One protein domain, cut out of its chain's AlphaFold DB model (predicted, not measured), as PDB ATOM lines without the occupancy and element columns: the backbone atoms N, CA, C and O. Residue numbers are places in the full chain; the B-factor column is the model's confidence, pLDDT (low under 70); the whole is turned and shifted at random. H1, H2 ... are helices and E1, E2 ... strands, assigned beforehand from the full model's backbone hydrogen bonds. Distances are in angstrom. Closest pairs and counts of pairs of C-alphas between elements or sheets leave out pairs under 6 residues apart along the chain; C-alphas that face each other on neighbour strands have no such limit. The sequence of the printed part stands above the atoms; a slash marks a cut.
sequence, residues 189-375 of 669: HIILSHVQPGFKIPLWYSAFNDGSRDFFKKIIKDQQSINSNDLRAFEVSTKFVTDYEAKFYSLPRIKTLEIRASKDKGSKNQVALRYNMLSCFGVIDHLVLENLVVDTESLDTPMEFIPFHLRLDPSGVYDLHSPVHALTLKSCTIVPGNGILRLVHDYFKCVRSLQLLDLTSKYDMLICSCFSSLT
ATOM      1  N   HIS A 189      -5.833 -47.266  -7.237       97.06
ATOM      2  CA  HIS A 189      -5.885 -45.814  -7.319       97.06
ATOM      3  C   HIS A 189      -6.023 -45.362  -8.777       97.06
ATOM      4  O   HIS A 189      -5.167 -45.679  -9.605       97.06
ATOM      5  N   ILE A 190      -7.087 -44.622  -9.080       97.25
ATOM      6  CA  ILE A 190      -7.303 -43.975 -10.378       97.25
ATOM      7  C   ILE A 190      -7.174 -42.470 -10.191       97.25
ATOM      8  O   ILE A 190      -7.781 -41.918  -9.278       97.25
ATOM      9  N   ILE A 191      -6.410 -41.818 -11.065       97.69
ATOM     10  CA  ILE A 191      -6.201 -40.371 -11.068       97.69
ATOM     11  C   ILE A 191      -6.661 -39.813 -12.419       97.69
ATOM     12  O   ILE A 191      -6.153 -40.223 -13.462       97.69
ATOM     13  N   LEU A 192      -7.585 -38.853 -12.406       96.62
ATOM     14  CA  LEU A 192      -7.935 -38.007 -13.549       96.62
ATOM     15  C   LEU A 192      -7.242 -36.649 -13.369       96.62
ATOM     16  O   LEU A 192      -7.628 -35.868 -12.501       96.62
ATOM     17  N   SER A 193      -6.208 -36.365 -14.162       95.00
ATOM     18  CA  SER A 193      -5.366 -35.163 -14.030       95.00
ATOM     19  C   SER A 193      -5.622 -34.142 -15.138       95.00
ATOM     20  O   SER A 193      -5.747 -34.509 -16.303       95.00
ATOM     21  N   HIS A 194      -5.594 -32.851 -14.791       92.56
ATOM     22  CA  HIS A 194      -5.850 -31.723 -15.705       92.56
ATOM     23  C   HIS A 194      -7.232 -31.790 -16.370       92.56
ATOM     24  O   HIS A 194      -7.400 -31.476 -17.548       92.56
ATOM     25  N   VAL A 195      -8.245 -32.196 -15.600       93.00
ATOM     26  CA  VAL A 195      -9.633 -32.207 -16.065       93.00
ATOM     27  C   VAL A 195     -10.043 -30.789 -16.472       93.00
ATOM     28  O   VAL A 195      -9.827 -29.838 -15.718       93.00
ATOM     29  N   GLN A 196     -10.608 -30.656 -17.671       90.31
ATOM     30  CA  GLN A 196     -10.995 -29.374 -18.263       90.31
ATOM     31  C   GLN A 196     -12.474 -29.041 -17.989       90.31
ATOM     32  O   GLN A 196     -13.285 -29.954 -17.792       90.31
ATOM     33  N   PRO A 197     -12.871 -27.753 -18.010       87.94
ATOM     34  CA  PRO A 197     -14.271 -27.358 -17.881       87.94
ATOM     35  C   PRO A 197     -15.139 -28.005 -18.964       87.94
ATOM     36  O   PRO A 197     -14.785 -28.015 -20.140       87.94
ATOM     37  N   GLY A 198     -16.285 -28.560 -18.564       83.69
ATOM     38  CA  GLY A 198     -17.171 -29.295 -19.473       83.69
ATOM     39  C   GLY A 198     -16.780 -30.756 -19.727       83.69
ATOM     40  O   GLY A 198     -17.482 -31.424 -20.484       83.69
ATOM     41  N   PHE A 199     -15.730 -31.286 -19.082       89.38
ATOM     42  CA  PHE A 199     -15.475 -32.729 -19.064       89.38
ATOM     43  C   PHE A 199     -16.688 -33.479 -18.493       89.38
ATOM     44  O   PHE A 199     -17.140 -33.219 -17.377       89.38
ATOM     45  N   LYS A 200     -17.221 -34.418 -19.276       88.31
ATOM     46  CA  LYS A 200     -18.376 -35.244 -18.950       88.31
ATOM     47  C   LYS A 200     -18.179 -36.677 -19.446       88.31
ATOM     48  O   LYS A 200     -18.218 -36.921 -20.648       88.31
ATOM     49  N   ILE A 201     -18.078 -37.636 -18.525       89.25
ATOM     50  CA  ILE A 201     -18.257 -39.051 -18.876       89.25
ATOM     51  C   ILE A 201     -19.748 -39.248 -19.210       89.25
ATOM     52  O   ILE A 201     -20.600 -38.765 -18.455       89.25
ATOM     53  N   PRO A 202     -20.101 -39.873 -20.346       87.06
ATOM     54  CA  PRO A 202     -21.497 -40.139 -20.673       87.06
ATOM     55  C   PRO A 202     -22.160 -41.148 -19.727       87.06
ATOM     56  O   PRO A 202     -21.574 -42.175 -19.394       87.06
ATOM     57  N   LEU A 203     -23.422 -40.902 -19.357       86.00
ATOM     58  CA  LEU A 203     -24.160 -41.716 -18.376       86.00
ATOM     59  C   LEU A 203     -24.461 -43.149 -18.835       86.00
ATOM     60  O   LEU A 203     -24.746 -44.008 -18.007       86.00
ATOM     61  N   TRP A 204     -24.340 -43.442 -20.133       83.94
ATOM     62  CA  TRP A 204     -24.401 -44.820 -20.622       83.94
ATOM     63  C   TRP A 204     -23.195 -45.668 -20.190       83.94
ATOM     64  O   TRP A 204     -23.304 -46.886 -20.181       83.94
ATOM     65  N   TYR A 205     -22.091 -45.058 -19.744       85.19
ATOM     66  CA  TYR A 205     -20.994 -45.749 -19.052       85.19
ATOM     67  C   TYR A 205     -21.181 -45.812 -17.527       85.19
ATOM     68  O   TYR A 205     -20.226 -46.083 -16.802       85.19
ATOM     69  N   SER A 206     -22.372 -45.510 -16.998       87.25
ATOM     70  CA  SER A 206     -22.642 -45.712 -15.573       87.25
ATOM     71  C   SER A 206     -22.521 -47.192 -15.208       87.25
ATOM     72  O   SER A 206     -23.070 -48.047 -15.899       87.25
ATOM     73  N   ALA A 207     -21.910 -47.475 -14.058       85.12
ATOM     74  CA  ALA A 207     -21.888 -48.802 -13.448       85.12
ATOM     75  C   ALA A 207     -23.303 -49.343 -13.128       85.12
ATOM     76  O   ALA A 207     -23.480 -50.541 -12.920       85.12
ATOM     77  N   PHE A 208     -24.330 -48.481 -13.114       83.56
ATOM     78  CA  PHE A 208     -25.735 -48.878 -12.981       83.56
ATOM     79  C   PHE A 208     -26.461 -49.125 -14.306       83.56
ATOM     80  O   PHE A 208     -27.619 -49.548 -14.265       83.56
ATOM     81  N   ASN A 209     -25.810 -48.960 -15.462       83.94
ATOM     82  CA  ASN A 209     -26.408 -49.328 -16.743       83.94
ATOM     83  C   ASN A 209     -26.757 -50.830 -16.749       83.94
ATOM     84  O   ASN A 209     -25.921 -51.687 -16.475       83.94
ATOM     85  N   ASP A 210     -28.021 -51.155 -17.005       76.38
ATOM     86  CA  ASP A 210     -28.539 -52.524 -17.133       76.38
ATOM     87  C   ASP A 210     -28.715 -52.951 -18.605       76.38
ATOM     88  O   ASP A 210     -29.201 -54.041 -18.898       76.38
ATOM     89  N   GLY A 211     -28.343 -52.082 -19.550       75.50
ATOM     90  CA  GLY A 211     -28.564 -52.259 -20.983       75.50
ATOM     91  C   GLY A 211     -30.031 -52.124 -21.410       75.50
ATOM     92  O   GLY A 211     -30.336 -52.325 -22.591       75.50
ATOM     93  N   SER A 212     -30.951 -51.791 -20.499       79.56
ATOM     94  CA  SER A 212     -32.376 -51.710 -20.801       79.56
ATOM     95  C   SER A 212     -32.692 -50.514 -21.697       79.56
ATOM     96  O   SER A 212     -32.120 -49.425 -21.594       79.56
ATOM     97  N   ARG A 213     -33.685 -50.685 -22.578       79.50
ATOM     98  CA  ARG A 213     -34.182 -49.580 -23.414       79.50
ATOM     99  C   ARG A 213     -34.716 -48.419 -22.576       79.50
ATOM    100  O   ARG A 213     -34.707 -47.293 -23.062       79.50
ATOM    101  N   ASP A 214     -35.189 -48.680 -21.362       79.00
ATOM    102  CA  ASP A 214     -35.757 -47.659 -20.488       79.00
ATOM    103  C   ASP A 214     -34.669 -46.842 -19.779       79.00
ATOM    104  O   ASP A 214     -34.801 -45.622 -19.713       79.00
ATOM    105  N   PHE A 215     -33.534 -47.447 -19.409       80.81
ATOM    106  CA  PHE A 215     -32.337 -46.718 -18.971       80.81
ATOM    107  C   PHE A 215     -31.847 -45.728 -20.044       80.81
ATOM    108  O   PHE A 215     -31.670 -44.539 -19.771       80.81
ATOM    109  N   PHE A 216     -31.738 -46.164 -21.307       79.75
ATOM    110  CA  PHE A 216     -31.388 -45.255 -22.409       79.75
ATOM    111  C   PHE A 216     -32.463 -44.190 -22.679       79.75
ATOM    112  O   PHE A 216     -32.113 -43.047 -22.970       79.75
ATOM    113  N   LYS A 217     -33.763 -44.515 -22.570       80.50
ATOM    114  CA  LYS A 217     -34.836 -43.507 -22.685       80.50
ATOM    115  C   LYS A 217     -34.726 -42.443 -21.595       80.50
ATOM    116  O   LYS A 217     -34.902 -41.278 -21.937       80.50
ATOM    117  N   LYS A 218     -34.423 -42.817 -20.344       79.75
ATOM    118  CA  LYS A 218     -34.232 -41.860 -19.241       79.75
ATOM    119  C   LYS A 218     -33.145 -40.840 -19.582       79.75
ATOM    120  O   LYS A 218     -33.410 -39.648 -19.495       79.75
ATOM    121  N   ILE A 219     -31.989 -41.311 -20.065       80.19
ATOM    122  CA  ILE A 219     -30.857 -40.464 -20.487       80.19
ATOM    123  C   ILE A 219     -31.207 -39.588 -21.703       80.19
ATOM    124  O   ILE A 219     -30.820 -38.430 -21.753       80.19
ATOM    125  N   ILE A 220     -31.906 -40.124 -22.710       77.50
ATOM    126  CA  ILE A 220     -32.185 -39.396 -23.966       77.50
ATOM    127  C   ILE A 220     -33.311 -38.362 -23.810       77.50
ATOM    128  O   ILE A 220     -33.361 -37.392 -24.563       77.50
ATOM    129  N   LYS A 221     -34.251 -38.591 -22.888       75.25
ATOM    130  CA  LYS A 221     -35.447 -37.758 -22.701       75.25
ATOM    131  C   LYS A 221     -35.384 -36.850 -21.469       75.25
ATOM    132  O   LYS A 221     -36.411 -36.255 -21.155       75.25
ATOM    133  N   ASP A 222     -34.254 -36.813 -20.758       67.56
ATOM    134  CA  ASP A 222     -34.096 -36.157 -19.450       67.56
ATOM    135  C   ASP A 222     -35.289 -36.435 -18.511       67.56
ATOM    136  O   ASP A 222     -35.877 -35.536 -17.907       67.56
ATOM    137  N   GLN A 223     -35.703 -37.707 -18.421       68.00
ATOM    138  CA  GLN A 223     -36.783 -38.081 -17.504       68.00
ATOM    139  C   GLN A 223     -36.323 -37.867 -16.063       68.00
ATOM    140  O   GLN A 223     -35.180 -38.188 -15.728       68.00
ATOM    141  N   GLN A 224     -37.231 -37.372 -15.216       64.06
ATOM    142  CA  GLN A 224     -36.975 -37.208 -13.785       64.06
ATOM    143  C   GLN A 224     -36.392 -38.502 -13.211       64.06
ATOM    144  O   GLN A 224     -36.959 -39.589 -13.364       64.06
ATOM    145  N   SER A 225     -35.217 -38.353 -12.614       68.62
ATOM    146  CA  SER A 225     -34.454 -39.415 -11.971       68.62
ATOM    147  C   SER A 225     -34.637 -39.301 -10.466       68.62
ATOM    148  O   SER A 225     -34.845 -38.208  -9.944       68.62
ATOM    149  N   ILE A 226     -34.625 -40.443  -9.787       75.00
ATOM    150  CA  ILE A 226     -35.002 -40.535  -8.377       75.00
ATOM    151  C   ILE A 226     -33.812 -40.080  -7.526       75.00
ATOM    152  O   ILE A 226     -32.720 -40.650  -7.612       75.00
ATOM    153  N   ASN A 227     -34.013 -39.068  -6.682       74.69
ATOM    154  CA  ASN A 227     -33.023 -38.646  -5.691       74.69
ATOM    155  C   ASN A 227     -33.369 -39.159  -4.277       74.69
ATOM    156  O   ASN A 227     -34.370 -39.841  -4.042       74.69
ATOM    157  N   SER A 228     -32.514 -38.837  -3.301       74.00
ATOM    158  CA  SER A 228     -32.714 -39.277  -1.913       74.00
ATOM    159  C   SER A 228     -33.959 -38.677  -1.242       74.00
ATOM    160  O   SER A 228     -34.448 -39.257  -0.276       74.00
ATOM    161  N   ASN A 229     -34.469 -37.529  -1.700       76.31
ATOM    162  CA  ASN A 229     -35.700 -36.945  -1.161       76.31
ATOM    163  C   ASN A 229     -36.931 -37.688  -1.693       76.31
ATOM    164  O   ASN A 229     -37.858 -37.942  -0.928       76.31
ATOM    165  N   ASP A 230     -36.906 -38.082  -2.968       76.19
ATOM    166  CA  ASP A 230     -37.988 -38.832  -3.607       76.19
ATOM    167  C   ASP A 230     -38.176 -40.211  -2.952       76.19
ATOM    168  O   ASP A 230     -39.293 -40.587  -2.604       76.19
ATOM    169  N   LEU A 231     -37.083 -40.938  -2.673       77.31
ATOM    170  CA  LEU A 231     -37.150 -42.217  -1.948       77.31
ATOM    171  C   LEU A 231     -37.759 -42.097  -0.546       77.31
ATOM    172  O   LEU A 231     -38.438 -43.022  -0.106       77.31
ATOM    173  N   ARG A 232     -37.557 -40.969   0.147       75.69
ATOM    174  CA  ARG A 232     -38.170 -40.721   1.463       75.69
ATOM    175  C   ARG A 232     -39.689 -40.481   1.370       75.69
ATOM    176  O   ARG A 232     -40.355 -40.513   2.401       75.69
ATOM    177  N   ALA A 233     -40.230 -40.250   0.169       77.44
ATOM    178  CA  ALA A 233     -41.654 -40.040  -0.098       77.44
ATOM    179  C   ALA A 233     -42.369 -41.262  -0.718       77.44
ATOM    180  O   ALA A 233     -43.596 -41.246  -0.827       77.44
ATOM    181  N   PHE A 234     -41.641 -42.311  -1.118       76.44
ATOM    182  CA  PHE A 234     -42.204 -43.494  -1.779       76.44
ATOM    183  C   PHE A 234     -42.245 -44.734  -0.877       76.44
ATOM    184  O   PHE A 234     -41.327 -45.002  -0.104       76.44
ATOM    185  N   GLU A 235     -43.280 -45.560  -1.048       77.00
ATOM    186  CA  GLU A 235     -43.298 -46.922  -0.513       77.00
ATOM    187  C   GLU A 235     -42.478 -47.841  -1.433       77.00
ATOM    188  O   GLU A 235     -42.884 -48.178  -2.548       77.00
ATOM    189  N   VAL A 236     -41.277 -48.213  -0.988       80.44
ATOM    190  CA  VAL A 236     -40.319 -48.984  -1.793       80.44
ATOM    191  C   VAL A 236     -40.529 -50.484  -1.581       80.44
ATOM    192  O   VAL A 236     -40.381 -50.995  -0.471       80.44
ATOM    193  N   SER A 237     -40.831 -51.219  -2.657       84.94
ATOM    194  CA  SER A 237     -41.035 -52.673  -2.580       84.94
ATOM    195  C   SER A 237     -39.774 -53.419  -2.116       84.94
ATOM    196  O   SER A 237     -38.667 -53.125  -2.570       84.94
ATOM    197  N   THR A 238     -39.942 -54.454  -1.289       84.94
ATOM    198  CA  THR A 238     -38.831 -55.295  -0.800       84.94
ATOM    199  C   THR A 238     -38.023 -55.925  -1.932       84.94
ATOM    200  O   THR A 238     -36.802 -55.992  -1.841       84.94
ATOM    201  N   LYS A 239     -38.684 -56.308  -3.035       89.88
ATOM    202  CA  LYS A 239     -38.016 -56.822  -4.235       89.88
ATOM    203  C   LYS A 239     -37.033 -55.802  -4.821       89.88
ATOM    204  O   LYS A 239     -35.888 -56.155  -5.067       89.88
ATOM    205  N   PHE A 240     -37.455 -54.548  -5.003       85.81
ATOM    206  CA  PHE A 240     -36.578 -53.488  -5.516       85.81
ATOM    207  C   PHE A 240     -35.340 -53.294  -4.632       85.81
ATOM    208  O   PHE A 240     -34.239 -53.152  -5.153       85.81
ATOM    209  N   VAL A 241     -35.512 -53.327  -3.307       86.88
ATOM    210  CA  VAL A 241     -34.405 -53.210  -2.343       86.88
ATOM    211  C   VAL A 241     -33.420 -54.366  -2.511       86.88
ATOM    212  O   VAL A 241     -32.226 -54.126  -2.653       86.88
ATOM    213  N   THR A 242     -33.910 -55.610  -2.578       88.88
ATOM    214  CA  THR A 242     -33.065 -56.800  -2.786       88.88
ATOM    215  C   THR A 242     -32.335 -56.762  -4.131       88.88
ATOM    216  O   THR A 242     -31.134 -57.021  -4.174       88.88
ATOM    217  N   ASP A 243     -33.027 -56.396  -5.214       88.56
ATOM    218  CA  ASP A 243     -32.445 -56.286  -6.557       88.56
ATOM    219  C   ASP A 243     -31.375 -55.165  -6.611       88.56
ATOM    220  O   ASP A 243     -30.312 -55.342  -7.214       88.56
ATOM    221  N   TYR A 244     -31.610 -54.028  -5.937       88.62
ATOM    222  CA  TYR A 244     -30.659 -52.909  -5.846       88.62
ATOM    223  C   TYR A 244     -29.427 -53.261  -5.006       88.62
ATOM    224  O   TYR A 244     -28.303 -53.001  -5.436       88.62
ATOM    225  N   GLU A 245     -29.610 -53.874  -3.831       89.56
ATOM    226  CA  GLU A 245     -28.503 -54.321  -2.980       89.56
ATOM    227  C   GLU A 245     -27.650 -55.376  -3.690       89.56
ATOM    228  O   GLU A 245     -26.427 -55.232  -3.737       89.56
ATOM    229  N   ALA A 246     -28.269 -56.393  -4.302       90.00
ATOM    230  CA  ALA A 246     -27.555 -57.421  -5.056       90.00
ATOM    231  C   ALA A 246     -26.665 -56.806  -6.149       90.00
ATOM    232  O   ALA A 246     -25.489 -57.160  -6.254       90.00
ATOM    233  N   LYS A 247     -27.194 -55.819  -6.890       88.25
ATOM    234  CA  LYS A 247     -26.425 -55.056  -7.879       88.25
ATOM    235  C   LYS A 247     -25.313 -54.227  -7.232       88.25
ATOM    236  O   LYS A 247     -24.176 -54.300  -7.675       88.25
ATOM    237  N   PHE A 248     -25.591 -53.472  -6.169       90.62
ATOM    238  CA  PHE A 248     -24.582 -52.658  -5.475       90.62
ATOM    239  C   PHE A 248     -23.407 -53.502  -4.947       90.62
ATOM    240  O   PHE A 248     -22.252 -53.079  -5.036       90.62
ATOM    241  N   TYR A 249     -23.676 -54.702  -4.424       90.19
ATOM    242  CA  TYR A 249     -22.641 -55.603  -3.916       90.19
ATOM    243  C   TYR A 249     -21.865 -56.352  -5.011       90.19
ATOM    244  O   TYR A 249     -20.745 -56.780  -4.726       90.19
ATOM    245  N   SER A 250     -22.389 -56.470  -6.240       89.38
ATOM    246  CA  SER A 250     -21.650 -57.047  -7.376       89.38
ATOM    247  C   SER A 250     -20.673 -56.065  -8.036       89.38
ATOM    248  O   SER A 250     -19.788 -56.495  -8.774       89.38
ATOM    249  N   LEU A 251     -20.806 -54.757  -7.778       88.81
ATOM    250  CA  LEU A 251     -19.981 -53.729  -8.417       88.81
ATOM    251  C   LEU A 251     -18.493 -53.795  -8.022       88.81
ATOM    252  O   LEU A 251     -18.155 -54.085  -6.867       88.81
ATOM    253  N   PRO A 252     -17.585 -53.425  -8.948       87.25
ATOM    254  CA  PRO A 252     -16.165 -53.304  -8.651       87.25
ATOM    255  C   PRO A 252     -15.913 -52.241  -7.573       87.25
ATOM    256  O   PRO A 252     -16.591 -51.214  -7.500       87.25
ATOM    257  N   ARG A 253     -14.915 -52.506  -6.723       90.44
ATOM    258  CA  ARG A 253     -14.538 -51.656  -5.585       90.44
ATOM    259  C   ARG A 253     -13.179 -51.016  -5.819       90.44
ATOM    260  O   ARG A 253     -12.167 -51.714  -5.876       90.44
ATOM    261  N   ILE A 254     -13.152 -49.691  -5.891       92.06
ATOM    262  CA  ILE A 254     -11.941 -48.901  -6.116       92.06
ATOM    263  C   ILE A 254     -11.557 -48.215  -4.809       92.06
ATOM    264  O   ILE A 254     -12.355 -47.509  -4.192       92.06
ATOM    265  N   LYS A 255     -10.315 -48.431  -4.362       95.06
ATOM    266  CA  LYS A 255      -9.867 -47.897  -3.072       95.06
ATOM    267  C   LYS A 255      -9.784 -46.371  -3.095       95.06
ATOM    268  O   LYS A 255     -10.232 -45.739  -2.149       95.06
ATOM    269  N   THR A 256      -9.215 -45.787  -4.146       97.81
ATOM    270  CA  THR A 256      -9.060 -44.333  -4.258       97.81
ATOM    271  C   THR A 256      -9.386 -43.858  -5.671       97.81
ATOM    272  O   THR A 256      -8.832 -44.380  -6.642       97.81
ATOM    273  N   LEU A 257     -10.243 -42.844  -5.777       97.62
ATOM    274  CA  LEU A 257     -10.440 -42.051  -6.990       97.62
ATOM    275  C   LEU A 257      -9.986 -40.616  -6.715       97.62
ATOM    276  O   LEU A 257     -10.473 -39.976  -5.784       97.62
ATOM    277  N   GLU A 258      -9.071 -40.112  -7.535       98.00
ATOM    278  CA  GLU A 258      -8.550 -38.752  -7.468       98.00
ATOM    279  C   GLU A 258      -8.910 -37.976  -8.738       98.00
ATOM    280  O   GLU A 258      -8.650 -38.428  -9.852       98.00
ATOM    281  N   ILE A 259      -9.506 -36.793  -8.581       97.19
ATOM    282  CA  ILE A 259      -9.903 -35.913  -9.684       97.19
ATOM    283  C   ILE A 259      -9.243 -34.550  -9.474       97.19
ATOM    284  O   ILE A 259      -9.539 -33.854  -8.502       97.19
ATOM    285  N   ARG A 260      -8.358 -34.160 -10.397       96.38
ATOM    286  CA  ARG A 260      -7.622 -32.889 -10.371       96.38
ATOM    287  C   ARG A 260      -8.017 -32.018 -11.559       96.38
ATOM    288  O   ARG A 260      -7.674 -32.319 -12.706       96.38
ATOM    289  N   ALA A 261      -8.706 -30.917 -11.288       93.06
ATOM    290  CA  ALA A 261      -9.044 -29.923 -12.302       93.06
ATOM    291  C   ALA A 261      -7.817 -29.108 -12.746       93.06
ATOM    292  O   ALA A 261      -6.919 -28.826 -11.948       93.06
ATOM    293  N   SER A 262      -7.799 -28.680 -14.010       87.81
ATOM    294  CA  SER A 262      -6.756 -27.798 -14.546       87.81
ATOM    295  C   SER A 262      -6.677 -26.472 -13.773       87.81
ATOM    296  O   SER A 262      -7.693 -25.820 -13.541       87.81
ATOM    297  N   LYS A 263      -5.465 -26.045 -13.389       79.19
ATOM    298  CA  LYS A 263      -5.207 -24.800 -12.628       79.19
ATOM    299  C   LYS A 263      -5.068 -23.565 -13.528       79.19
ATOM    300  O   LYS A 263      -4.286 -22.662 -13.228       79.19
ATOM    301  N   ASP A 264      -5.759 -23.554 -14.665       68.50
ATOM    302  CA  ASP A 264      -5.513 -22.575 -15.719       68.50
ATOM    303  C   ASP A 264      -6.071 -21.190 -15.357       68.50
ATOM    304  O   ASP A 264      -7.275 -20.926 -15.438       68.50
ATOM    305  N   LYS A 265      -5.165 -20.298 -14.935       54.00
ATOM    306  CA  LYS A 265      -5.464 -18.976 -14.356       54.00
ATOM    307  C   LYS A 265      -6.195 -18.028 -15.312       54.00
ATOM    308  O   LYS A 265      -6.748 -17.034 -14.851       54.00
ATOM    309  N   GLY A 266      -6.178 -18.302 -16.619       52.25
ATOM    310  CA  GLY A 266      -6.913 -17.526 -17.622       52.25
ATOM    311  C   GLY A 266      -8.379 -17.943 -17.792       52.25
ATOM    312  O   GLY A 266      -9.159 -17.204 -18.394       52.25
ATOM    313  N   SER A 267      -8.777 -19.110 -17.277       52.69
ATOM    314  CA  SER A 267     -10.136 -19.626 -17.450       52.69
ATOM    315  C   SER A 267     -11.103 -19.031 -16.417       52.69
ATOM    316  O   SER A 267     -10.945 -19.196 -15.211       52.69
ATOM    317  N   LYS A 268     -12.156 -18.346 -16.890       59.09
ATOM    318  CA  LYS A 268     -13.254 -17.867 -16.022       59.09
ATOM    319  C   LYS A 268     -14.120 -19.004 -15.461       59.09
ATOM    320  O   LYS A 268     -14.874 -18.786 -14.519       59.09
ATOM    321  N   ASN A 269     -14.019 -20.198 -16.044       68.12
ATOM    322  CA  ASN A 269     -14.854 -21.345 -15.719       68.12
ATOM    323  C   ASN A 269     -14.037 -22.349 -14.904       68.12
ATOM    324  O   ASN A 269     -13.297 -23.148 -15.475       68.12
ATOM    325  N   GLN A 270     -14.186 -22.329 -13.580       83.38
ATOM    326  CA  GLN A 270     -13.683 -23.413 -12.734       83.38
ATOM    327  C   GLN A 270     -14.446 -24.715 -13.037       83.38
ATOM    328  O   GLN A 270     -15.607 -24.692 -13.451       83.38
ATOM    329  N   VAL A 271     -13.800 -25.865 -12.836       90.62
ATOM    330  CA  VAL A 271     -14.447 -27.168 -13.034       90.62
ATOM    331  C   VAL A 271     -15.315 -27.473 -11.818       90.62
ATOM    332  O   VAL A 271     -14.808 -27.569 -10.703       90.62
ATOM    333  N   ALA A 272     -16.618 -27.637 -12.027       91.75
ATOM    334  CA  ALA A 272     -17.530 -28.081 -10.982       91.75
ATOM    335  C   ALA A 272     -17.627 -29.611 -10.957       91.75
ATOM    336  O   ALA A 272     -17.669 -30.254 -12.009       91.75
ATOM    337  N   LEU A 273     -17.675 -30.197  -9.760       93.12
ATOM    338  CA  LEU A 273     -17.917 -31.626  -9.590       93.12
ATOM    339  C   LEU A 273     -19.332 -31.953 -10.079       93.12
ATOM    340  O   LEU A 273     -20.304 -31.306  -9.677       93.12
ATOM    341  N   ARG A 274     -19.462 -32.969 -10.934       91.19
ATOM    342  CA  ARG A 274     -20.753 -33.466 -11.419       91.19
ATOM    343  C   ARG A 274     -20.802 -34.987 -11.337       91.19
ATOM    344  O   ARG A 274     -19.795 -35.662 -11.535       91.19
ATOM    345  N   TYR A 275     -21.988 -35.517 -11.043       88.62
ATOM    346  CA  TYR A 275     -22.226 -36.939 -10.763       88.62
ATOM    347  C   TYR A 275     -21.717 -37.876 -11.869       88.62
ATOM    348  O   TYR A 275     -21.166 -38.946 -11.612       88.62
ATOM    349  N   ASN A 276     -21.817 -37.441 -13.118       89.38
ATOM    350  CA  ASN A 276     -21.351 -38.202 -14.265       89.38
ATOM    351  C   ASN A 276     -19.824 -38.425 -14.267       89.38
ATOM    352  O   ASN A 276     -19.357 -39.419 -14.804       89.38
ATOM    353  N   MET A 277     -19.028 -37.569 -13.615       91.81
ATOM    354  CA  MET A 277     -17.584 -37.788 -13.432       91.81
ATOM    355  C   MET A 277     -17.269 -38.976 -12.507       91.81
ATOM    356  O   MET A 277     -16.131 -39.435 -12.487       91.81
ATOM    357  N   LEU A 278     -18.251 -39.453 -11.736       91.81
ATOM    358  CA  LEU A 278     -18.124 -40.563 -10.789       91.81
ATOM    359  C   LEU A 278     -18.815 -41.843 -11.293       91.81
ATOM    360  O   LEU A 278     -18.456 -42.939 -10.866       91.81
ATOM    361  N   SER A 279     -19.785 -41.721 -12.209       88.62
ATOM    362  CA  SER A 279     -20.774 -42.765 -12.518       88.62
ATOM    363  C   SER A 279     -20.208 -44.102 -13.001       88.62
ATOM    364  O   SER A 279     -20.845 -45.131 -12.789       88.62
ATOM    365  N   CYS A 280     -19.042 -44.120 -13.655       88.44
ATOM    366  CA  CYS A 280     -18.442 -45.354 -14.172       88.44
ATOM    367  C   CYS A 280     -17.611 -46.130 -13.138       88.44
ATOM    368  O   CYS A 280     -17.401 -47.321 -13.302       88.44
ATOM    369  N   PHE A 281     -17.124 -45.510 -12.061       89.06
ATOM    370  CA  PHE A 281     -16.038 -46.094 -11.257       89.06
ATOM    371  C   PHE A 281     -16.460 -47.161 -10.230       89.06
ATOM    372  O   PHE A 281     -15.631 -47.601  -9.434       89.06
ATOM    373  N   GLY A 282     -17.723 -47.594 -10.230       88.44
ATOM    374  CA  GLY A 282     -18.232 -48.512  -9.212       88.44
ATOM    375  C   GLY A 282     -18.151 -47.906  -7.804       88.44
ATOM    376  O   GLY A 282     -18.319 -46.701  -7.617       88.44
ATOM    377  N   VAL A 283     -17.931 -48.745  -6.794       92.50
ATOM    378  CA  VAL A 283     -17.952 -48.336  -5.382       92.50
ATOM    379  C   VAL A 283     -16.587 -47.770  -4.970       92.50
ATOM    380  O   VAL A 283     -15.585 -48.488  -4.974       92.50
ATOM    381  N   ILE A 284     -16.556 -46.496  -4.571       95.00
ATOM    382  CA  ILE A 284     -15.340 -45.751  -4.199       95.00
ATOM    383  C   ILE A 284     -15.237 -45.629  -2.671       95.00
ATOM    384  O   ILE A 284     -16.186 -45.190  -2.028       95.00
ATOM    385  N   ASP A 285     -14.078 -45.965  -2.096       95.25
ATOM    386  CA  ASP A 285     -13.822 -45.865  -0.643       95.25
ATOM    387  C   ASP A 285     -13.198 -44.513  -0.225       95.25
ATOM    388  O   ASP A 285     -13.618 -43.897   0.758       95.25
ATOM    389  N   HIS A 286     -12.227 -44.010  -0.997       98.00
ATOM    390  CA  HIS A 286     -11.570 -42.713  -0.794       98.00
ATOM    391  C   HIS A 286     -11.737 -41.821  -2.027       98.00
ATOM    392  O   HIS A 286     -11.263 -42.158  -3.111       98.00
ATOM    393  N   LEU A 287     -12.373 -40.662  -1.852       97.75
ATOM    394  CA  LEU A 287     -12.490 -39.630  -2.880       97.75
ATOM    395  C   LEU A 287     -11.498 -38.487  -2.608       97.75
ATOM    396  O   LEU A 287     -11.493 -37.903  -1.522       97.75
ATOM    397  N   VAL A 288     -10.669 -38.154  -3.597       98.25
ATOM    398  CA  VAL A 288      -9.728 -37.025  -3.562       98.25
ATOM    399  C   VAL A 288     -10.127 -36.021  -4.641       98.25
ATOM    400  O   VAL A 288     -10.178 -36.355  -5.824       98.25
ATOM    401  N   LEU A 289     -10.398 -34.784  -4.240       97.31
ATOM    402  CA  LEU A 289     -10.801 -33.693  -5.121       97.31
ATOM    403  C   LEU A 289      -9.749 -32.582  -5.050       97.31
ATOM    404  O   LEU A 289      -9.468 -32.073  -3.964       97.31
ATOM    405  N   GLU A 290      -9.174 -32.198  -6.193       95.88
ATOM    406  CA  GLU A 290      -8.252 -31.063  -6.299       95.88
ATOM    407  C   GLU A 290      -8.767 -29.993  -7.269       95.88
ATOM    408  O   GLU A 290      -9.055 -30.285  -8.433       95.88
ATOM    409  N   ASN A 291      -8.799 -28.736  -6.805       93.56
ATOM    410  CA  ASN A 291      -9.122 -27.540  -7.599       93.56
ATOM    411  C   ASN A 291     -10.544 -27.551  -8.214       93.56
ATOM    412  O   ASN A 291     -10.798 -26.958  -9.262       93.56
ATOM    413  N   LEU A 292     -11.476 -28.250  -7.560       93.50
ATOM    414  CA  LEU A 292     -12.869 -28.409  -7.990       93.50
ATOM    415  C   LEU A 292     -13.826 -27.513  -7.197       93.50
ATOM    416  O   LEU A 292     -13.643 -27.293  -5.996       93.50
ATOM    417  N   VAL A 293     -14.890 -27.069  -7.865       92.44
ATOM    418  CA  VAL A 293     -16.052 -26.425  -7.242       92.44
ATOM    419  C   VAL A 293     -17.057 -27.489  -6.803       92.44
ATOM    420  O   VAL A 293     -17.381 -28.390  -7.577       92.44
ATOM    421  N   VAL A 294     -17.564 -27.370  -5.577       92.25
ATOM    422  CA  VAL A 294     -18.671 -28.180  -5.054       92.25
ATOM    423  C   VAL A 294     -19.862 -27.258  -4.804       92.25
ATOM    424  O   VAL A 294     -19.791 -26.349  -3.977       92.25
ATOM    425  N   ASP A 295     -20.944 -27.489  -5.539       90.94
ATOM    426  CA  ASP A 295     -22.206 -26.752  -5.459       90.94
ATOM    427  C   ASP A 295     -23.374 -27.707  -5.140       90.94
ATOM    428  O   ASP A 295     -23.169 -28.872  -4.790       90.94
ATOM    429  N   THR A 296     -24.616 -27.223  -5.204       88.94
ATOM    430  CA  THR A 296     -25.796 -28.055  -4.921       88.94
ATOM    431  C   THR A 296     -25.998 -29.156  -5.966       88.94
ATOM    432  O   THR A 296     -26.351 -30.270  -5.593       88.94
ATOM    433  N   GLU A 297     -25.704 -28.896  -7.247       87.75
ATOM    434  CA  GLU A 297     -25.774 -29.894  -8.334       87.75
ATOM    435  C   GLU A 297     -24.679 -30.972  -8.228       87.75
ATOM    436  O   GLU A 297     -24.808 -32.058  -8.792       87.75
ATOM    437  N   SER A 298     -23.582 -30.697  -7.514       89.81
ATOM    438  CA  SER A 298     -22.561 -31.702  -7.196       89.81
ATOM    439  C   SER A 298     -23.075 -32.809  -6.270       89.81
ATOM    440  O   SER A 298     -22.491 -33.892  -6.267       89.81
ATOM    441  N   LEU A 299     -24.115 -32.530  -5.472       88.62
ATOM    442  CA  LEU A 299     -24.606 -33.397  -4.391       88.62
ATOM    443  C   LEU A 299     -26.070 -33.835  -4.570       88.62
ATOM    444  O   LEU A 299     -26.451 -34.874  -4.036       88.62
ATOM    445  N   ASP A 300     -26.880 -33.089  -5.327       82.75
ATOM    446  CA  ASP A 300     -28.196 -33.540  -5.796       82.75
ATOM    447  C   ASP A 300     -28.011 -34.520  -6.960       82.75
ATOM    448  O   ASP A 300     -27.966 -34.160  -8.139       82.75
ATOM    449  N   THR A 301     -27.762 -35.775  -6.596       79.88
ATOM    450  CA  THR A 301     -27.293 -36.809  -7.515       79.88
ATOM    451  C   THR A 301     -28.313 -37.939  -7.671       79.88
ATOM    452  O   THR A 301     -28.739 -38.506  -6.661       79.88
ATOM    453  N   PRO A 302     -28.655 -38.332  -8.909       82.62
ATOM    454  CA  PRO A 302     -29.651 -39.368  -9.173       82.62
ATOM    455  C   PRO A 302     -29.154 -40.778  -8.834       82.62
ATOM    456  O   PRO A 302     -28.034 -41.164  -9.192       82.62
ATOM    457  N   MET A 303     -30.012 -41.575  -8.193       83.50
ATOM    458  CA  MET A 303     -29.663 -42.919  -7.720       83.50
ATOM    459  C   MET A 303     -29.455 -43.934  -8.846       83.50
ATOM    460  O   MET A 303     -28.802 -44.956  -8.644       83.50
ATOM    461  N   GLU A 304     -30.016 -43.679 -10.031       82.06
ATOM    462  CA  GLU A 304     -29.911 -44.593 -11.170       82.06
ATOM    463  C   GLU A 304     -28.552 -44.534 -11.873       82.06
ATOM    464  O   GLU A 304     -28.276 -45.402 -12.696       82.06
ATOM    465  N   PHE A 305     -27.710 -43.534 -11.583       85.44
ATOM    466  CA  PHE A 305     -26.432 -43.347 -12.281       85.44
ATOM    467  C   PHE A 305     -25.189 -43.460 -11.383       85.44
ATOM    468  O   PHE A 305     -24.085 -43.557 -11.926       85.44
ATOM    469  N   ILE A 306     -25.332 -43.479 -10.052       88.25
ATOM    470  CA  ILE A 306     -24.225 -43.635  -9.089       88.25
ATOM    471  C   ILE A 306     -24.532 -44.741  -8.058       88.25
ATOM    472  O   ILE A 306     -25.649 -44.792  -7.546       88.25
ATOM    473  N   PRO A 307     -23.535 -45.569  -7.671       87.44
ATOM    474  CA  PRO A 307     -23.611 -46.408  -6.473       87.44
ATOM    475  C   PRO A 307     -23.756 -45.588  -5.196       87.44
ATOM    476  O   PRO A 307     -22.777 -45.070  -4.656       87.44
ATOM    477  N   PHE A 308     -24.975 -45.562  -4.667       90.19
ATOM    478  CA  PHE A 308     -25.246 -45.160  -3.296       90.19
ATOM    479  C   PHE A 308     -25.526 -46.378  -2.432       90.19
ATOM    480  O   PHE A 308     -26.067 -47.384  -2.885       90.19
ATOM    481  N   HIS A 309     -25.134 -46.286  -1.168       88.12
ATOM    482  CA  HIS A 309     -25.473 -47.296  -0.188       88.12
ATOM    483  C   HIS A 309     -26.889 -47.017   0.323       88.12
ATOM    484  O   HIS A 309     -27.147 -45.989   0.954       88.12
ATOM    485  N   LEU A 310     -27.806 -47.929  -0.001       88.12
ATOM    486  CA  LEU A 310     -29.187 -47.912   0.463       88.12
ATOM    487  C   LEU A 310     -29.242 -48.439   1.897       88.12
ATOM    488  O   LEU A 310     -28.683 -49.489   2.203       88.12
ATOM    489  N   ARG A 311     -29.904 -47.703   2.791       84.38
ATOM    490  CA  ARG A 311     -30.065 -48.111   4.188       84.38
ATOM    491  C   ARG A 311     -31.458 -47.784   4.693       84.38
ATOM    492  O   ARG A 311     -31.951 -46.682   4.482       84.38
ATOM    493  N   LEU A 312     -32.054 -48.726   5.415       84.06
ATOM    494  CA  LEU A 312     -33.248 -48.476   6.212       84.06
ATOM    495  C   LEU A 312     -32.844 -47.730   7.495       84.06
ATOM    496  O   LEU A 312     -32.096 -48.270   8.319       84.06
ATOM    497  N   ASP A 313     -33.298 -46.488   7.656       80.31
ATOM    498  CA  ASP A 313     -33.139 -45.745   8.909       80.31
ATOM    499  C   ASP A 313     -34.135 -46.278   9.972       80.31
ATOM    500  O   ASP A 313     -35.152 -46.890   9.628       80.31
ATOM    501  N   PRO A 314     -33.896 -46.057  11.284       78.50
ATOM    502  CA  PRO A 314     -34.729 -46.612  12.363       78.50
ATOM    503  C   PRO A 314     -36.208 -46.189  12.343       78.50
ATOM    504  O   PRO A 314     -37.025 -46.788  13.036       78.50
ATOM    505  N   SER A 315     -36.551 -45.158  11.568       79.94
ATOM    506  CA  SER A 315     -37.917 -44.698  11.301       79.94
ATOM    507  C   SER A 315     -38.693 -45.576  10.309       79.94
ATOM    508  O   SER A 315     -39.874 -45.324  10.092       79.94
ATOM    509  N   GLY A 316     -38.050 -46.570   9.683       78.19
ATOM    510  CA  GLY A 316     -38.643 -47.384   8.617       78.19
ATOM    511  C   GLY A 316     -38.597 -46.734   7.229       78.19
ATOM    512  O   GLY A 316     -39.204 -47.254   6.299       78.19
ATOM    513  N   VAL A 317     -37.876 -45.619   7.075       82.50
ATOM    514  CA  VAL A 317     -37.694 -44.910   5.797       82.50
ATOM    515  C   VAL A 317     -36.328 -45.257   5.203       82.50
ATOM    516  O   VAL A 317     -35.342 -45.367   5.935       82.50
ATOM    517  N   TYR A 318     -36.255 -45.428   3.883       83.44
ATOM    518  CA  TYR A 318     -34.990 -45.650   3.183       83.44
ATOM    519  C   TYR A 318     -34.234 -44.340   2.932       83.44
ATOM    520  O   TYR A 318     -34.821 -43.321   2.568       83.44
ATOM    521  N   ASP A 319     -32.916 -44.397   3.087       84.31
ATOM    522  CA  ASP A 319     -31.992 -43.283   2.903       84.31
ATOM    523  C   ASP A 319     -30.812 -43.693   2.007       84.31
ATOM    524  O   ASP A 319     -30.330 -44.831   2.085       84.31
ATOM    525  N   LEU A 320     -30.332 -42.769   1.168       87.31
ATOM    526  CA  LEU A 320     -29.178 -42.969   0.286       87.31
ATOM    527  C   LEU A 320     -28.010 -42.089   0.714       87.31
ATOM    528  O   LEU A 320     -28.167 -40.896   0.955       87.31
ATOM    529  N   HIS A 321     -26.815 -42.670   0.734       88.75
ATOM    530  CA  HIS A 321     -25.578 -41.943   1.007       88.75
ATOM    531  C   HIS A 321     -24.405 -42.521   0.218       88.75
ATOM    532  O   HIS A 321     -24.407 -43.680  -0.205       88.75
ATOM    533  N   SER A 322     -23.381 -41.696   0.019       92.12
ATOM    534  CA  SER A 322     -22.134 -42.079  -0.635       92.12
ATOM    535  C   SER A 322     -21.422 -43.193   0.147       92.12
ATOM    536  O   SER A 322     -21.336 -43.111   1.377       92.12
ATOM    537  N   PRO A 323     -20.860 -44.211  -0.534       92.88
ATOM    538  CA  PRO A 323     -20.071 -45.267   0.104       92.88
ATOM    539  C   PRO A 323     -18.670 -44.806   0.555       92.88
ATOM    540  O   PRO A 323     -17.910 -45.607   1.095       92.88
ATOM    541  N   VAL A 324     -18.319 -43.536   0.322       95.94
ATOM    542  CA  VAL A 324     -17.007 -42.956   0.622       95.94
ATOM    543  C   VAL A 324     -16.789 -42.829   2.137       95.94
ATOM    544  O   VAL A 324     -17.538 -42.143   2.834       95.94
ATOM    545  N   HIS A 325     -15.709 -43.431   2.643       96.56
ATOM    546  CA  HIS A 325     -15.275 -43.335   4.044       96.56
ATOM    547  C   HIS A 325     -14.154 -42.314   4.266       96.56
ATOM    548  O   HIS A 325     -13.972 -41.835   5.390       96.56
ATOM    549  N   ALA A 326     -13.398 -41.971   3.222       98.00
ATOM    550  CA  ALA A 326     -12.335 -40.975   3.279       98.00
ATOM    551  C   ALA A 326     -12.538 -39.896   2.208       98.00
ATOM    552  O   ALA A 326     -12.744 -40.207   1.037       98.00
ATOM    553  N   LEU A 327     -12.446 -38.627   2.599       98.06
ATOM    554  CA  LEU A 327     -12.602 -37.481   1.707       98.06
ATOM    555  C   LEU A 327     -11.403 -36.540   1.847       98.06
ATOM    556  O   LEU A 327     -11.089 -36.079   2.945       98.06
ATOM    557  N   THR A 328     -10.751 -36.225   0.730       97.94
ATOM    558  CA  THR A 328      -9.694 -35.209   0.660       97.94
ATOM    559  C   THR A 328     -10.157 -34.074  -0.244       97.94
ATOM    560  O   THR A 328     -10.400 -34.292  -1.428       97.94
ATOM    561  N   LEU A 329     -10.252 -32.864   0.307       96.44
ATOM    562  CA  LEU A 329     -10.552 -31.630  -0.418       96.44
ATOM    563  C   LEU A 329      -9.277 -30.785  -0.471       96.44
ATOM    564  O   LEU A 329      -8.733 -30.425   0.575       96.44
ATOM    565  N   LYS A 330      -8.787 -30.489  -1.678       95.25
ATOM    566  CA  LYS A 330      -7.525 -29.776  -1.909       95.25
ATOM    567  C   LYS A 330      -7.731 -28.593  -2.852       95.25
ATOM    568  O   LYS A 330      -8.116 -28.792  -4.000       95.25
ATOM    569  N   SER A 331      -7.479 -27.364  -2.403       92.81
ATOM    570  CA  SER A 331      -7.729 -26.158  -3.220       92.81
ATOM    571  C   SER A 331      -9.172 -26.071  -3.763       92.81
ATOM    572  O   SER A 331      -9.406 -25.478  -4.814       92.81
ATOM    573  N   CYS A 332     -10.137 -26.714  -3.100       92.44
ATOM    574  CA  CYS A 332     -11.538 -26.736  -3.520       92.44
ATOM    575  C   CYS A 332     -12.275 -25.457  -3.101       92.44
ATOM    576  O   CYS A 332     -11.879 -24.782  -2.149       92.44
ATOM    577  N   THR A 333     -13.383 -25.176  -3.786       90.56
ATOM    578  CA  THR A 333     -14.303 -24.075  -3.461       90.56
ATOM    579  C   THR A 333     -15.687 -24.653  -3.191       90.56
ATOM    580  O   THR A 333     -16.269 -25.284  -4.073       90.56
ATOM    581  N   ILE A 334     -16.238 -24.434  -1.996       89.56
ATOM    582  CA  ILE A 334     -17.622 -24.814  -1.679       89.56
ATOM    583  C   ILE A 334     -18.513 -23.598  -1.943       89.56
ATOM    584  O   ILE A 334     -18.364 -22.562  -1.296       89.56
ATOM    585  N   VAL A 335     -19.439 -23.703  -2.897       87.19
ATOM    586  CA  VAL A 335     -20.363 -22.606  -3.214       87.19
ATOM    587  C   VAL A 335     -21.492 -22.585  -2.178       87.19
ATOM    588  O   VAL A 335     -22.193 -23.589  -2.021       87.19
ATOM    589  N   PRO A 336     -21.712 -21.463  -1.466       78.88
ATOM    590  CA  PRO A 336     -22.798 -21.352  -0.502       78.88
ATOM    591  C   PRO A 336     -24.151 -21.292  -1.226       78.88
ATOM    592  O   PRO A 336     -24.593 -20.233  -1.666       78.88
ATOM    593  N   GLY A 337     -24.811 -22.444  -1.340       74.56
ATOM    594  CA  GLY A 337     -26.188 -22.580  -1.819       74.56
ATOM    595  C   GLY A 337     -27.170 -22.909  -0.692       74.56
ATOM    596  O   GLY A 337     -26.782 -23.425   0.363       74.56
ATOM    597  N   ASN A 338     -28.461 -22.655  -0.920       77.81
ATOM    598  CA  ASN A 338     -29.520 -23.011   0.027       77.81
ATOM    599  C   ASN A 338     -29.477 -24.515   0.341       77.81
ATOM    600  O   ASN A 338     -29.684 -25.353  -0.531       77.81
ATOM    601  N   GLY A 339     -29.195 -24.857   1.600       82.62
ATOM    602  CA  GLY A 339     -29.134 -26.246   2.058       82.62
ATOM    603  C   GLY A 339     -27.848 -27.014   1.723       82.62
ATOM    604  O   GLY A 339     -27.801 -28.201   2.038       82.62
ATOM    605  N   ILE A 340     -26.793 -26.390   1.171       88.00
ATOM    606  CA  ILE A 340     -25.553 -27.103   0.789       88.00
ATOM    607  C   ILE A 340     -24.950 -27.918   1.946       88.00
ATOM    608  O   ILE A 340     -24.583 -29.073   1.761       88.00
ATOM    609  N   LEU A 341     -24.939 -27.377   3.169       88.50
ATOM    610  CA  LEU A 341     -24.423 -28.074   4.357       88.50
ATOM    611  C   LEU A 341     -25.259 -29.307   4.746       88.50
ATOM    612  O   LEU A 341     -24.710 -30.268   5.281       88.50
ATOM    613  N   ARG A 342     -26.570 -29.301   4.455       88.44
ATOM    614  CA  ARG A 342     -27.449 -30.469   4.633       88.44
ATOM    615  C   ARG A 342     -27.171 -31.516   3.557       88.44
ATOM    616  O   ARG A 342     -27.055 -32.687   3.885       88.44
ATOM    617  N   LEU A 343     -27.005 -31.092   2.302       89.25
ATOM    618  CA  LEU A 343     -26.637 -31.995   1.207       89.25
ATOM    619  C   LEU A 343     -25.281 -32.667   1.464       89.25
ATOM    620  O   LEU A 343     -25.169 -33.869   1.271       89.25
ATOM    621  N   VAL A 344     -24.279 -31.939   1.972       91.62
ATOM    622  CA  VAL A 344     -22.990 -32.529   2.384       91.62
ATOM    623  C   VAL A 344     -23.184 -33.568   3.491       91.62
ATOM    624  O   VAL A 344     -22.614 -34.652   3.397       91.62
ATOM    625  N   HIS A 345     -23.965 -33.244   4.527       90.88
ATOM    626  CA  HIS A 345     -24.227 -34.151   5.647       90.88
ATOM    627  C   HIS A 345     -24.894 -35.457   5.191       90.88
ATOM    628  O   HIS A 345     -24.441 -36.541   5.559       90.88
ATOM    629  N   ASP A 346     -25.938 -35.352   4.367       88.31
ATOM    630  CA  ASP A 346     -26.703 -36.504   3.893       88.31
ATOM    631  C   ASP A 346     -25.878 -37.324   2.879       88.31
ATOM    632  O   ASP A 346     -25.745 -38.539   3.023       88.31
ATOM    633  N   TYR A 347     -25.209 -36.667   1.922       91.19
ATOM    634  CA  TYR A 347     -24.379 -37.331   0.910       91.19
ATOM    635  C   TYR A 347     -23.169 -38.050   1.527       91.19
ATOM    636  O   TYR A 347     -22.903 -39.202   1.194       91.19
ATOM    637  N   PHE A 348     -22.432 -37.415   2.444       93.31
ATOM    638  CA  PHE A 348     -21.193 -37.955   3.025       93.31
ATOM    639  C   PHE A 348     -21.372 -38.561   4.435       93.31
ATOM    640  O   PHE A 348     -20.420 -38.612   5.219       93.31
ATOM    641  N   LYS A 349     -22.567 -39.088   4.747       90.50
ATOM    642  CA  LYS A 349     -22.953 -39.707   6.040       90.50
ATOM    643  C   LYS A 349     -21.937 -40.744   6.572       90.50
ATOM    644  O   LYS A 349     -21.781 -40.886   7.788       90.50
ATOM    645  N   CYS A 350     -21.209 -41.439   5.688       92.62
ATOM    646  CA  CYS A 350     -20.206 -42.462   6.033       92.62
ATOM    647  C   CYS A 350     -18.748 -41.975   6.179       92.62
ATOM    648  O   CYS A 350     -17.900 -42.774   6.588       92.62
ATOM    649  N   VAL A 351     -18.425 -40.705   5.902       96.38
ATOM    650  CA  VAL A 351     -17.035 -40.217   5.963       96.38
ATOM    651  C   VAL A 351     -16.516 -40.206   7.404       96.38
ATOM    652  O   VAL A 351     -17.053 -39.530   8.281       96.38
ATOM    653  N   ARG A 352     -15.428 -40.951   7.625       96.31
ATOM    654  CA  ARG A 352     -14.696 -41.063   8.896       96.31
ATOM    655  C   ARG A 352     -13.387 -40.284   8.888       96.31
ATOM    656  O   ARG A 352     -12.985 -39.775   9.928       96.31
ATOM    657  N   SER A 353     -12.742 -40.163   7.727       97.69
ATOM    658  CA  SER A 353     -11.493 -39.413   7.563       97.69
ATOM    659  C   SER A 353     -11.693 -38.237   6.609       97.69
ATOM    660  O   SER A 353     -11.944 -38.449   5.425       97.69
ATOM    661  N   LEU A 354     -11.514 -37.010   7.096       97.56
ATOM    662  CA  LEU A 354     -11.557 -35.784   6.296       97.56
ATOM    663  C   LEU A 354     -10.170 -35.138   6.237       97.56
ATOM    664  O   LEU A 354      -9.500 -34.990   7.258       97.56
ATOM    665  N   GLN A 355      -9.751 -34.704   5.051       97.44
ATOM    666  CA  GLN A 355      -8.539 -33.908   4.859       97.44
ATOM    667  C   GLN A 355      -8.883 -32.602   4.144       97.44
ATOM    668  O   GLN A 355      -9.394 -32.625   3.025       97.44
ATOM    669  N   LEU A 356      -8.578 -31.477   4.788       95.88
ATOM    670  CA  LEU A 356      -8.726 -30.127   4.253       95.88
ATOM    671  C   LEU A 356      -7.334 -29.556   3.963       95.88
ATOM    672  O   LEU A 356      -6.583 -29.224   4.885       95.88
ATOM    673  N   LEU A 357      -6.984 -29.493   2.680       94.94
ATOM    674  CA  LEU A 357      -5.655 -29.141   2.178       94.94
ATOM    675  C   LEU A 357      -5.736 -27.876   1.316       94.94
ATOM    676  O   LEU A 357      -6.666 -27.741   0.525       94.94
ATOM    677  N   ASP A 358      -4.751 -26.980   1.433       92.00
ATOM    678  CA  ASP A 358      -4.685 -25.725   0.660       92.00
ATOM    679  C   ASP A 358      -6.046 -24.998   0.566       92.00
ATOM    680  O   ASP A 358      -6.595 -24.782  -0.514       92.00
ATOM    681  N   LEU A 359      -6.651 -24.709   1.722       90.12
ATOM    682  CA  LEU A 359      -7.981 -24.108   1.808       90.12
ATOM    683  C   LEU A 359      -8.029 -22.729   1.132       90.12
ATOM    684  O   LEU A 359      -7.232 -21.832   1.434       90.12
ATOM    685  N   THR A 360      -9.022 -22.556   0.256       85.56
ATOM    686  CA  THR A 360      -9.291 -21.292  -0.440       85.56
ATOM    687  C   THR A 360     -10.006 -20.308   0.488       85.56
ATOM    688  O   THR A 360      -9.630 -19.135   0.554       85.56
ATOM    689  N   SER A 361     -10.970 -20.791   1.282       88.31
ATOM    690  CA  SER A 361     -11.722 -20.013   2.262       88.31
ATOM    691  C   SER A 361     -11.580 -20.588   3.672       88.31
ATOM    692  O   SER A 361     -11.752 -21.779   3.925       88.31
ATOM    693  N   LYS A 362     -11.350 -19.711   4.656       87.62
ATOM    694  CA  LYS A 362     -11.321 -20.099   6.078       87.62
ATOM    695  C   LYS A 362     -12.673 -20.619   6.585       87.62
ATOM    696  O   LYS A 362     -12.708 -21.387   7.545       87.62
ATOM    697  N   TYR A 363     -13.777 -20.235   5.935       87.75
ATOM    698  CA  TYR A 363     -15.121 -20.708   6.279       87.75
ATOM    699  C   TYR A 363     -15.364 -22.165   5.877       87.75
ATOM    700  O   TYR A 363     -16.212 -22.811   6.492       87.75
ATOM    701  N   ASP A 364     -14.583 -22.711   4.941       87.31
ATOM    702  CA  ASP A 364     -14.695 -24.107   4.507       87.31
ATOM    703  C   ASP A 364     -14.450 -25.075   5.671       87.31
ATOM    704  O   ASP A 364     -15.049 -26.142   5.714       87.31
ATOM    705  N   MET A 365     -13.678 -24.678   6.695       89.06
ATOM    706  CA  MET A 365     -13.523 -25.453   7.935       89.06
ATOM    707  C   MET A 365     -14.853 -25.796   8.625       89.06
ATOM    708  O   MET A 365     -14.920 -26.784   9.358       89.06
ATOM    709  N   LEU A 366     -15.917 -25.015   8.412       88.12
ATOM    710  CA  LEU A 366     -17.234 -25.304   8.981       88.12
ATOM    711  C   LEU A 366     -17.864 -26.571   8.379       88.12
ATOM    712  O   LEU A 366     -18.683 -27.194   9.058       88.12
ATOM    713  N   ILE A 367     -17.432 -27.020   7.190       90.50
ATOM    714  CA  ILE A 367     -17.885 -28.286   6.590       90.50
ATOM    715  C   ILE A 367     -17.570 -29.491   7.484       90.50
ATOM    716  O   ILE A 367     -18.313 -30.464   7.470       90.50
ATOM    717  N   CYS A 368     -16.548 -29.405   8.350       91.38
ATOM    718  CA  CYS A 368     -16.248 -30.441   9.343       91.38
ATOM    719  C   CYS A 368     -17.471 -30.804  10.201       91.38
ATOM    720  O   CYS A 368     -17.619 -31.955  10.596       91.38
ATOM    721  N   SER A 369     -18.359 -29.841  10.478       90.12
ATOM    722  CA  SER A 369     -19.565 -30.073  11.280       90.12
ATOM    723  C   SER A 369     -20.663 -30.881  10.570       90.12
ATOM    724  O   SER A 369     -21.577 -31.358  11.238       90.12
ATOM    725  N   CYS A 370     -20.566 -31.078   9.250       91.25
ATOM    726  CA  CYS A 370     -21.503 -31.883   8.463       91.25
ATOM    727  C   CYS A 370     -21.245 -33.398   8.557       91.25
ATOM    728  O   CYS A 370     -22.124 -34.179   8.216       91.25
ATOM    729  N   PHE A 371     -20.064 -33.843   8.996       93.31
ATOM    730  CA  PHE A 371     -19.694 -35.263   8.963       93.31
ATOM    731  C   PHE A 371     -19.974 -35.936  10.312       93.31
ATOM    732  O   PHE A 371     -19.150 -35.916  11.226       93.31
ATOM    733  N   SER A 372     -21.148 -36.557  10.435       89.81
ATOM    734  CA  SER A 372     -21.608 -37.215  11.670       89.81
ATOM    735  C   SER A 372     -20.756 -38.422  12.098       89.81
ATOM    736  O   SER A 372     -20.676 -38.717  13.291       89.81
ATOM    737  N   SER A 373     -20.080 -39.081  11.149       92.25
ATOM    738  CA  SER A 373     -19.209 -40.248  11.377       92.25
ATOM    739  C   SER A 373     -17.714 -39.911  11.543       92.25
ATOM    740  O   SER A 373     -16.894 -40.828  11.611       92.25
ATOM    741  N   LEU A 374     -17.336 -38.627  11.591       95.62
ATOM    742  CA  LEU A 374     -15.938 -38.180  11.559       95.62
ATOM    743  C   LEU A 374     -15.131 -38.668  12.778       95.62
ATOM    744  O   LEU A 374     -15.474 -38.374  13.923       95.62
ATOM    745  N   THR A 375     -14.016 -39.358  12.526       95.50
ATOM    746  CA  THR A 375     -13.042 -39.801  13.539       95.50
ATOM    747  C   THR A 375     -11.666 -39.175  13.356       95.50
ATOM    748  O   THR A 375     -10.958 -38.991  14.343       95.50
TER     749      THR A 375
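AT A GLANCE: This is residues 189 to 375 of the 669 residues of a protein of Zygosaccharomyces rouxii (UniProt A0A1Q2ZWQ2). The chain winds in stacked turns, so that strands E1, E2, E3, E6 and E7 make one twisted, all-parallel wall, with the winding links between them returning over one face and the other face bare. Away from this wall, a small hairpin of E4 and E5 has H3 beside E4 and H2 beside E5; H4 reaches E5 with its last residues, H5 lies near the E7 edge, and H1 lies off by itself. The printed part has 187 residues, with five named helices and seven named strands in the order E1 H1 H2 H3 E2 E3 E4 E5 E6 H4 E7 H5. The class is mixed, helices and strands, with 84 residues, under half, in named elements. The whole is compact, with a radius of gyration of the C-alphas of 16.6 A and spans of 49 by 36 by 32 A.

HOW THE PARTS SIT: E1, residues 189 to 195, is an edge strand and is parallel to E2, residues 253 to 261, with N 192 and O 258 within hydrogen-bond range at 2.8 A. E2 is parallel to E3, residues 283 to 290, with N 257 and O 286 2.9 A apart; E2 bends by 53 degrees at residue 256 and E3 by 65 degrees at residue 286. E3 is parallel to E6, residues 326 to 330, with N 287 and O 326 2.9 A apart, and E6 to the other edge strand, E7, residues 353 to 357, with N 355 and O 327 2.8 A apart. Between E1 and E2 come H1, residues 213 to 220, H2, residues 228 to 231, and H3, residues 238 to 250, in a strand-helix-strand unit, two parallel neighbour strands with helices between. These three helices are not on the five-stranded sheet. E4, residues 309 to 312, and E5, residues 318 to 321, form an antiparallel hairpin at 151 degrees, with N 319 and O 311 2.8 A apart. The closest C-alphas of H3 and E4 are those of Glu 245 and Leu 310, 7.3 A apart, and those of H2 and E5 are Ser 228 and Leu 320, 5.6 A apart. H4, residues 340 to 347, lies between E6 and E7 in a second such unit, whose crossover is right-handed. Its closest C-alpha pair with E5 is Tyr 347 and His 321, 4.8 A. H4 and H5, residues 362 to 370, touch, with the C-alphas of His 345 and Cys 370 4.5 A apart, at a steep tilt of 39 degrees, the same way. H5 only grazes the five-stranded sheet, with its residues 364 to 368. In H1, H3 and H4 every O i to N i+4 pair is within hydrogen-bond range, in H5 0 of 5 are, beside 5 of 6 O i to N i+3 pairs, and H2 is too short for an O i to N i+4 pair.

IN THESE COORDINATES: E1 begins at C-alpha 189, (-5.885, -45.814, -7.319). H3, the longest helix, begins at C-alpha 238, (-38.831, -55.295, -0.800), and measures 18.5 A; E2, the longest strand, measures 23.4 A and E3 19.8 A. H5 measures 15.8 A and ends at C-alpha 370, (-21.503, -31.883, 8.463).

THE WHOLE: The C-alphas of Thr 238 and Gly 266, the two farthest apart, are 52.2 A apart. The links from E1 to H1, E2 to E3 and E3 to E4 are long, and residues 293 to 294 pair in parallel with residues 333 to 334. The printed part has no cut. Its mean pLDDT is 86.9, with residues 222 to 225 and 264 to 269 under 70.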